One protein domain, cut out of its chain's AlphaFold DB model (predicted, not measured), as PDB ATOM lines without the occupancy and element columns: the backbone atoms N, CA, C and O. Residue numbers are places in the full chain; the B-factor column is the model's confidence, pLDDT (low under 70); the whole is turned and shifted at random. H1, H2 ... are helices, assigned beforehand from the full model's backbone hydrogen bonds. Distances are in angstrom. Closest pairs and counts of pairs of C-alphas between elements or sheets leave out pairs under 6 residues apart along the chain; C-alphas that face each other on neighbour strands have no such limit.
ATOM      1  N   LEU A  14     152.386 140.046 161.184       88.81
ATOM      2  CA  LEU A  14     153.481 141.006 161.037       88.81
ATOM      3  C   LEU A  14     153.974 141.530 162.395       88.81
ATOM      4  O   LEU A  14     155.169 141.481 162.683       88.81
ATOM      5  N   VAL A  15     153.060 142.043 163.220       87.56
ATOM      6  CA  VAL A  15     153.391 142.703 164.492       87.56
ATOM      7  C   VAL A  15     153.912 141.691 165.499       87.56
ATOM      8  O   VAL A  15     154.937 141.937 166.132       87.56
ATOM      9  N   GLN A  16     153.255 140.533 165.599       88.62
ATOM     10  CA  GLN A  16     153.683 139.454 166.487       88.62
ATOM     11  C   GLN A  16     155.071 138.936 166.101       88.62
ATOM     12  O   GLN A  16     155.947 138.850 166.957       88.62
ATOM     13  N   THR A  17     155.313 138.699 164.807       92.12
ATOM     14  CA  THR A  17     156.624 138.249 164.315       92.12
ATOM     15  C   THR A  17     157.725 139.239 164.682       92.12
ATOM     16  O   THR A  17     158.770 138.843 165.192       92.12
ATOM     17  N   LEU A  18     157.507 140.536 164.454       92.44
ATOM     18  CA  LEU A  18     158.503 141.561 164.767       92.44
ATOM     19  C   LEU A  18     158.723 141.726 166.276       92.44
ATOM     20  O   LEU A  18     159.865 141.900 166.706       92.44
ATOM     21  N   HIS A  19     157.663 141.628 167.081       90.44
ATOM     22  CA  HIS A  19     157.768 141.670 168.537       90.44
ATOM     23  C   HIS A  19     158.562 140.475 169.081       90.44
ATOM     24  O   HIS A  19     159.494 140.670 169.853       90.44
ATOM     25  N   GLU A  20     158.278 139.258 168.611       92.12
ATOM     26  CA  GLU A  20     159.039 138.060 168.980       92.12
ATOM     27  C   GLU A  20     160.529 138.191 168.652       92.12
ATOM     28  O   GLU A  20     161.374 137.831 169.471       92.12
ATOM     29  N   ILE A  21     160.862 138.702 167.460       94.31
ATOM     30  CA  ILE A  21     162.255 138.925 167.050       94.31
ATOM     31  C   ILE A  21     162.924 139.903 168.009       94.31
ATOM     32  O   ILE A  21     164.001 139.606 168.522       94.31
ATOM     33  N   TYR A  22     162.286 141.045 168.280       92.50
ATOM     34  CA  TYR A  22     162.812 142.023 169.227       92.50
ATOM     35  C   TYR A  22     163.103 141.373 170.582       92.50
ATOM     36  O   TYR A  22     164.260 141.357 171.000       92.50
ATOM     37  N   THR A  23     162.101 140.751 171.207       91.69
ATOM     38  CA  THR A  23     162.226 140.125 172.531       91.69
ATOM     39  C   THR A  23     163.309 139.048 172.557       91.69
ATOM     40  O   THR A  23     164.034 138.917 173.538       91.69
ATOM     41  N   ARG A  24     163.484 138.295 171.466       93.44
ATOM     42  CA  ARG A  24     164.512 137.250 171.357       93.44
ATOM     43  C   ARG A  24     165.936 137.804 171.329       93.44
ATOM     44  O   ARG A  24     166.832 137.187 171.897       93.44
ATOM     45  N   HIS A  25     166.156 138.937 170.661       92.44
ATOM     46  CA  HIS A  25     167.479 139.572 170.579       92.44
ATOM     47  C   HIS A  25     167.801 140.440 171.794       92.44
ATOM     48  O   HIS A  25     168.968 140.564 172.159       92.44
ATOM     49  N   THR A  26     166.794 141.062 172.407       89.69
ATOM     50  CA  THR A  26     167.000 142.023 173.501       89.69
ATOM     51  C   THR A  26     166.773 141.430 174.886       89.69
ATOM     52  O   THR A  26     167.335 141.945 175.851       89.69
ATOM     53  N   GLY A  27     165.968 140.370 174.994       89.81
ATOM     54  CA  GLY A  27     165.463 139.846 176.264       89.81
ATOM     55  C   GLY A  27     164.428 140.753 176.939       89.81
ATOM     56  O   GLY A  27     164.035 140.480 178.068       89.81
ATOM     57  N   ASP A  28     164.004 141.834 176.283       87.56
ATOM     58  CA  ASP A  28     163.109 142.834 176.858       87.56
ATOM     59  C   ASP A  28     161.648 142.383 176.775       87.56
ATOM     60  O   ASP A  28     161.049 142.345 175.699       87.56
ATOM     61  N   THR A  29     161.086 142.039 177.932       86.12
ATOM     62  CA  THR A  29     159.673 141.669 178.105       86.12
ATOM     63  C   THR A  29     158.857 142.739 178.822       86.12
ATOM     64  O   THR A  29     157.642 142.597 178.950       86.12
ATOM     65  N   ASP A  30     159.511 143.796 179.302       84.69
ATOM     66  CA  ASP A  30     158.888 144.810 180.153       84.69
ATOM     67  C   ASP A  30     158.274 145.944 179.321       84.69
ATOM     68  O   ASP A  30     157.353 146.629 179.774       84.69
ATOM     69  N   HIS A  31     158.746 146.123 178.082       81.62
ATOM     70  CA  HIS A  31     158.268 147.158 177.173       81.62
ATOM     71  C   HIS A  31     157.343 146.570 176.091       81.62
ATOM     72  O   HIS A  31     157.815 145.959 175.128       81.62
ATOM     73  N   PRO A  32     156.014 146.763 176.202       77.69
ATOM     74  CA  PRO A  32     155.079 146.335 175.165       77.69
ATOM     75  C   PRO A  32     155.212 147.202 173.903       77.69
ATOM     76  O   PRO A  32     155.855 148.251 173.914       77.69
ATOM     77  N   SER A  33     154.554 146.809 172.809       77.19
ATOM     78  CA  SER A  33     154.450 147.632 171.594       77.19
ATOM     79  C   SER A  33     153.784 148.997 171.874       77.19
ATOM     80  O   SER A  33     152.806 149.085 172.623       77.19
ATOM     81  N   ARG A  34     154.329 150.092 171.297       73.69
ATOM     82  CA  ARG A  34     153.973 151.493 171.647       73.69
ATOM     83  C   ARG A  34     153.752 152.458 170.473       73.69
ATOM     84  O   ARG A  34     154.516 152.353 169.523       73.69
ATOM     85  N   THR A  35     152.810 153.431 170.613       66.12
ATOM     86  CA  THR A  35     152.120 154.387 169.666       66.12
ATOM     87  C   THR A  35     152.849 155.634 169.826       66.12
ATOM     88  O   THR A  35     152.838 156.270 170.875       66.12
ATOM     89  N   THR A  36     153.442 155.961 168.706       68.88
ATOM     90  CA  THR A  36     153.971 157.237 168.435       68.88
ATOM     91  C   THR A  36     153.063 157.898 167.411       68.88
ATOM     92  O   THR A  36     152.592 157.274 166.459       68.88
ATOM     93  N   GLY A  37     152.790 159.176 167.651       60.44
ATOM     94  CA  GLY A  37     152.268 160.083 166.636       60.44
ATOM     95  C   GLY A  37     153.380 160.653 165.753       60.44
ATOM     96  O   GLY A  37     153.117 161.575 164.988       60.44
ATOM     97  N   ALA A  38     154.622 160.164 165.884       64.81
ATOM     98  CA  ALA A  38     155.724 160.586 165.034       64.81
ATOM     99  C   ALA A  38     155.405 160.267 163.569       64.81
ATOM    100  O   ALA A  38     155.070 159.134 163.216       64.81
ATOM    101  N   GLY A  39     155.510 161.286 162.715       70.25
ATOM    102  CA  GLY A  39     155.376 161.121 161.276       70.25
ATOM    103  C   GLY A  39     156.489 160.215 160.756       70.25
ATOM    104  O   GLY A  39     157.664 160.541 160.880       70.25
ATOM    105  N   SER A  40     156.115 159.077 160.180       78.06
ATOM    106  CA  SER A  40     157.034 158.129 159.549       78.06
ATOM    107  C   SER A  40     156.442 157.644 158.230       78.06
ATOM    108  O   SER A  40     155.230 157.724 158.036       78.06
ATOM    109  N   TYR A  41     157.269 157.088 157.343       83.06
ATOM    110  CA  TYR A  41     156.823 156.501 156.075       83.06
ATOM    111  C   TYR A  41     155.755 155.416 156.257       83.06
ATOM    112  O   TYR A  41     154.909 155.235 155.383       83.06
ATOM    113  N   ALA A  42     155.737 154.748 157.416       82.81
ATOM    114  CA  ALA A  42     154.709 153.774 157.755       82.81
ATOM    115  C   ALA A  42     153.285 154.357 157.662       82.81
ATOM    116  O   ALA A  42     152.378 153.650 157.235       82.81
ATOM    117  N   SER A  43     153.071 155.641 157.979       79.38
ATOM    118  CA  SER A  43     151.729 156.249 157.953       79.38
ATOM    119  C   SER A  43     151.109 156.315 156.553       79.38
ATOM    120  O   SER A  43     149.888 156.364 156.428       79.38
ATOM    121  N   ALA A  44     151.933 156.284 155.503       83.81
ATOM    122  CA  ALA A  44     151.487 156.314 154.114       83.81
ATOM    123  C   ALA A  44     151.159 154.916 153.551       83.81
ATOM    124  O   ALA A  44     150.707 154.805 152.412       83.81
ATOM    125  N   MET A  45     151.404 153.848 154.317       77.81
ATOM    126  CA  MET A  45     151.301 152.457 153.869       77.81
ATOM    127  C   MET A  45     150.251 151.692 154.681       77.81
ATOM    128  O   MET A  45     150.128 151.873 155.891       77.81
ATOM    129  N   GLN A  46     149.506 150.799 154.026       76.56
ATOM    130  CA  GLN A  46     148.566 149.907 154.705       76.56
ATOM    131  C   GLN A  46     149.307 148.702 155.305       76.56
ATOM    132  O   GLN A  46     150.234 148.190 154.685       76.56
ATOM    133  N   ASN A  47     148.879 148.239 156.486       77.62
ATOM    134  CA  ASN A  47     149.499 147.115 157.208       77.62
ATOM    135  C   ASN A  47     151.018 147.282 157.412       77.62
ATOM    136  O   ASN A  47     151.807 146.371 157.182       77.62
ATOM    137  N   SER A  48     151.427 148.484 157.793       82.50
ATOM    138  CA  SER A  48     152.811 148.839 158.089       82.50
ATOM    139  C   SER A  48     153.026 148.925 159.601       82.50
ATOM    140  O   SER A  48     152.080 148.899 160.387       82.50
ATOM    141  N   VAL A  49     154.283 149.022 160.028       86.69
ATOM    142  CA  VAL A  49     154.644 149.334 161.414       86.69
ATOM    143  C   VAL A  49     155.932 150.148 161.439       86.69
ATOM    144  O   VAL A  49     156.708 150.135 160.483       86.69
ATOM    145  N   ILE A  50     156.171 150.837 162.551       87.06
ATOM    146  CA  ILE A  50     157.472 151.426 162.871       87.06
ATOM    147  C   ILE A  50     158.221 150.409 163.737       87.06
ATOM    148  O   ILE A  50     157.659 149.916 164.714       87.06
ATOM    149  N   PHE A  51     159.462 150.074 163.374       88.56
ATOM    150  CA  PHE A  51     160.240 149.031 164.046       88.56
ATOM    151  C   PHE A  51     161.726 149.412 164.195       88.56
ATOM    152  O   PHE A  51     162.411 149.680 163.204       88.56
ATOM    153  N   GLY A  52     162.223 149.404 165.440       84.31
ATOM    154  CA  GLY A  52     163.567 149.869 165.830       84.31
ATOM    155  C   GLY A  52     163.680 151.402 165.908       84.31
ATOM    156  O   GLY A  52     162.681 152.100 165.779       84.31
ATOM    157  N   CYS A  53     164.850 152.009 166.140       68.19
ATOM    158  CA  CYS A  53     166.078 151.496 166.783       68.19
ATOM    159  C   CYS A  53     166.240 152.077 168.201       68.19
ATOM    160  O   CYS A  53     167.348 152.230 168.711       68.19
ATOM    161  N   GLU A  54     165.130 152.449 168.824       78.75
ATOM    162  CA  GLU A  54     165.137 152.983 170.175       78.75
ATOM    163  C   GLU A  54     165.124 151.829 171.182       78.75
ATOM    164  O   GLU A  54     164.233 150.979 171.152       78.75
ATOM    165  N   PHE A  55     166.136 151.786 172.047       83.44
ATOM    166  CA  PHE A  55     166.261 150.805 173.122       83.44
ATOM    167  C   PHE A  55     166.047 151.495 174.478       83.44
ATOM    168  O   PHE A  55     166.345 152.685 174.611       83.44
ATOM    169  N   PRO A  56     165.574 150.776 175.512       78.00
ATOM    170  CA  PRO A  56     165.372 151.330 176.852       78.00
ATOM    171  C   PRO A  56     166.689 151.441 177.647       78.00
ATOM    172  O   PRO A  56     166.723 151.184 178.846       78.00
ATOM    173  N   ASP A  57     167.800 151.786 176.992       75.94
ATOM    174  CA  ASP A  57     169.130 151.922 177.608       75.94
ATOM    175  C   ASP A  57     169.519 153.384 177.889       75.94
ATOM    176  O   ASP A  57     170.636 153.666 178.321       75.94
ATOM    177  N   GLY A  58     168.588 154.316 177.666       69.38
ATOM    178  CA  GLY A  58     168.786 155.744 177.896       69.38
ATOM    179  C   GLY A  58     169.371 156.502 176.704       69.38
ATOM    180  O   GLY A  58     169.457 157.725 176.782       69.38
ATOM    181  N   SER A  59     169.699 155.836 175.584       67.94
ATOM    182  CA  SER A  59     169.993 156.536 174.320       67.94
ATOM    183  C   SER A  59     168.725 157.002 173.587       67.94
ATOM    184  O   SER A  59     168.804 157.552 172.493       67.94
ATOM    185  N   SER A  60     167.552 156.750 174.168       70.31
ATOM    186  CA  SER A  60     166.235 157.167 173.688       70.31
ATOM    187  C   SER A  60     166.024 158.681 173.797       70.31
ATOM    188  O   SER A  60     166.339 159.275 174.830       70.31
ATOM    189  N   GLY A  70     174.383 157.501 169.476       85.69
ATOM    190  CA  GLY A  70     173.801 156.175 169.661       85.69
ATOM    191  C   GLY A  70     174.805 155.200 170.264       85.69
ATOM    192  O   GLY A  70     176.019 155.393 170.176       85.69
ATOM    193  N   SER A  71     174.303 154.129 170.874       88.12
ATOM    194  CA  SER A  71     175.145 153.053 171.393       88.12
ATOM    195  C   SER A  71     175.647 152.153 170.258       88.12
ATOM    196  O   SER A  71     174.854 151.548 169.532       88.12
ATOM    197  N   LEU A  72     176.970 152.003 170.123       90.12
ATOM    198  CA  LEU A  72     177.572 151.135 169.101       90.12
ATOM    199  C   LEU A  72     177.136 149.670 169.265       90.12
ATOM    200  O   LEU A  72     176.871 148.980 168.282       90.12
ATOM    201  N   SER A  73     177.023 149.188 170.505       90.56
ATOM    202  CA  SER A  73     176.582 147.814 170.765       90.56
ATOM    203  C   SER A  73     175.119 147.606 170.367       90.56
ATOM    204  O   SER A  73     174.771 146.552 169.830       90.56
ATOM    205  N   ARG A  74     174.263 148.616 170.572       89.75
ATOM    206  CA  ARG A  74     172.871 148.597 170.108       89.75
ATOM    207  C   ARG A  74     172.773 148.674 168.593       89.75
ATOM    208  O   ARG A  74     171.987 147.929 168.025       89.75
ATOM    209  N   PHE A  75     173.610 149.476 167.939       90.94
ATOM    210  CA  PHE A  75     173.676 149.517 166.479       90.94
ATOM    211  C   PHE A  75     174.005 148.135 165.895       90.94
ATOM    212  O   PHE A  75     173.303 147.649 165.013       90.94
ATOM    213  N   ILE A  76     175.007 147.446 166.450       93.38
ATOM    214  CA  ILE A  76     175.351 146.076 166.039       93.38
ATOM    215  C   ILE A  76     174.199 145.100 166.328       93.38
ATOM    216  O   ILE A  76     173.883 144.254 165.494       93.38
ATOM    217  N   SER A  77     173.528 145.237 167.475       91.75
ATOM    218  CA  SER A  77     172.363 144.406 167.822       91.75
ATOM    219  C   SER A  77     171.203 144.616 166.839       91.75
ATOM    220  O   SER A  77     170.578 143.654 166.394       91.75
ATOM    221  N   ALA A  78     170.956 145.864 166.435       93.50
ATOM    222  CA  ALA A  78     169.925 146.219 165.468       93.50
ATOM    223  C   ALA A  78     170.161 145.581 164.093       93.50
ATOM    224  O   ALA A  78     169.203 145.153 163.456       93.50
ATOM    225  N   ILE A  79     171.420 145.442 163.655       95.62
ATOM    226  CA  ILE A  79     171.750 144.720 162.415       95.62
ATOM    227  C   ILE A  79     171.230 143.277 162.481       95.62
ATOM    228  O   ILE A  79     170.592 142.815 161.536       95.62
ATOM    229  N   GLY A  80     171.455 142.578 163.599       95.94
ATOM    230  CA  GLY A  80     170.968 141.209 163.802       95.94
ATOM    231  C   GLY A  80     169.440 141.115 163.813       95.94
ATOM    232  O   GLY A  80     168.870 140.244 163.152       95.94
ATOM    233  N   ILE A  81     168.784 142.054 164.499       95.75
ATOM    234  CA  ILE A  81     167.320 142.171 164.547       95.75
ATOM    235  C   ILE A  81     166.747 142.374 163.138       95.75
ATOM    236  O   ILE A  81     165.836 141.650 162.734       95.75
ATOM    237  N   TYR A  82     167.289 143.317 162.363       96.62
ATOM    238  CA  TYR A  82     166.805 143.592 161.009       96.62
ATOM    239  C   TYR A  82     167.086 142.447 160.037       96.62
ATOM    240  O   TYR A  82     166.233 142.147 159.202       96.62
ATOM    241  N   ALA A  83     168.236 141.780 160.149       97.38
ATOM    242  CA  ALA A  83     168.556 140.632 159.305       97.38
ATOM    243  C   ALA A  83     167.533 139.499 159.483       97.38
ATOM    244  O   ALA A  83     167.020 138.962 158.499       97.38
ATOM    245  N   GLU A  84     167.182 139.163 160.727       96.44
ATOM    246  CA  GLU A  84     166.149 138.161 160.985       96.44
ATOM    247  C   GLU A  84     164.755 138.646 160.592       96.44
ATOM    248  O   GLU A  84     163.990 137.866 160.028       96.44
ATOM    249  N   ALA A  85     164.422 139.913 160.860       95.50
ATOM    250  CA  ALA A  85     163.144 140.490 160.461       95.50
ATOM    251  C   ALA A  85     162.929 140.333 158.957       95.50
ATOM    252  O   ALA A  85     161.935 139.748 158.541       95.50
ATOM    253  N   LEU A  86     163.893 140.749 158.137       95.50
ATOM    254  CA  LEU A  86     163.809 140.589 156.687       95.50
ATOM    255  C   LEU A  86     163.648 139.118 156.282       95.50
ATOM    256  O   LEU A  86     162.802 138.804 155.445       95.50
ATOM    257  N   TYR A  87     164.404 138.211 156.904       96.62
ATOM    258  CA  TYR A  87     164.315 136.780 156.617       96.62
ATOM    259  C   TYR A  87     162.942 136.184 156.964       96.62
ATOM    260  O   TYR A  87     162.339 135.501 156.136       96.62
ATOM    261  N   ARG A  88     162.422 136.443 158.170       95.12
ATOM    262  CA  ARG A  88     161.129 135.905 158.621       95.12
ATOM    263  C   ARG A  88     159.966 136.533 157.863       95.12
ATOM    264  O   ARG A  88     159.064 135.810 157.458       95.12
ATOM    265  N   LEU A  89     160.005 137.843 157.618       92.69
ATOM    266  CA  LEU A  89     158.951 138.540 156.879       92.69
ATOM    267  C   LEU A  89     158.871 138.095 155.414       92.69
ATOM    268  O   LEU A  89     157.772 137.973 154.882       92.69
ATOM    269  N   ALA A  90     160.001 137.782 154.775       93.69
ATOM    270  CA  ALA A  90     160.008 137.218 153.422       93.69
ATOM    271  C   ALA A  90     159.376 135.813 153.340       93.69
ATOM    272  O   ALA A  90     159.029 135.365 152.252       93.69
ATOM    273  N   ASN A  91     159.223 135.129 154.480       92.25
ATOM    274  CA  ASN A  91     158.655 133.785 154.594       92.25
ATOM    275  C   ASN A  91     157.381 133.759 155.457       92.25
ATOM    276  O   ASN A  91     157.009 132.703 155.973       92.25
TER     277      ASN A  91
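Overview. This is residues 14 to 60 and 70 to 91 of the 102 residues of the protein "M20/M25/M40 family metallo-hydrolase" of Rahnella woolbedingensis (UniProt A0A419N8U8). Two helices, H3 and the shorter H1, run side by side in opposite ways, somewhat tilted to each other, and a long loop region covers one side of the pair. That loop region runs out from the end of H1 through residues 27 to 40 to the one-turn helix H2, set away from the pair, and then folds back past the middle of the domain through residues 45 to 60. The printed part has 69 residues with three named helices, in the order H1, H2, H3, and no named strand; the class is all helix, with 35 of the 69 residues in the helices. The whole is compact, with a radius of gyration of the C-alphas of 12.3 A, and its C-alphas span 32 by 30 by 22 A along the three main axes.

Arrangement. The longest helix is H3, residues 72 to 89. It touches H1, residues 14 to 26, with 12 pairs of C-alphas within 8 A. The closest C-alphas of the two are those of Leu 18 and Ala 85, 6.4 A apart. The centres of H1 and H3 are 10.6 A apart. The two helices run opposite ways at a steep tilt of 35.1 degrees, only just past shallow. H2, residues 41 to 44, touches no helix: H1 and H2 are apart, and H2 and H3 are apart. In H1 every pair of O of residue i and N of residue i+4 is within hydrogen-bond range, and in H3 13 of 14 are; H2 is too short for such a pair, but its one pair of O of residue i and N of residue i+3 is within range.

Along the chain. H3 has 18 residues, from C-alpha 72 at (177.572, 151.135, 169.101) to C-alpha 89 at (158.951, 138.540, 156.879), a length of 25.6 A. H1 has 13 residues and is 18.4 A long, beginning with C-alpha 14 at (153.481, 141.006, 161.037). H2, from Tyr 41 to Ala 44, measures 5.7 A from first to last C-alpha.

Size, cuts and confidence. The two C-alphas farthest apart are those of Gly 58 and Asn 91, at 33.6 A, while the first and last printed C-alphas, those of Leu 14 and Asn 91, are 11.0 A apart. The link from H1 to H2 is long, with 14 residues between them. The link from H2 to H3 runs across the cut: residues 61 to 69 are not printed, and C-alphas 60 and 70 are 8.6 A apart. The mean pLDDT of the printed part is 85.3; residues 35 to 38, residue 53 and residues 58 to 59 are under 70, which is low confidence.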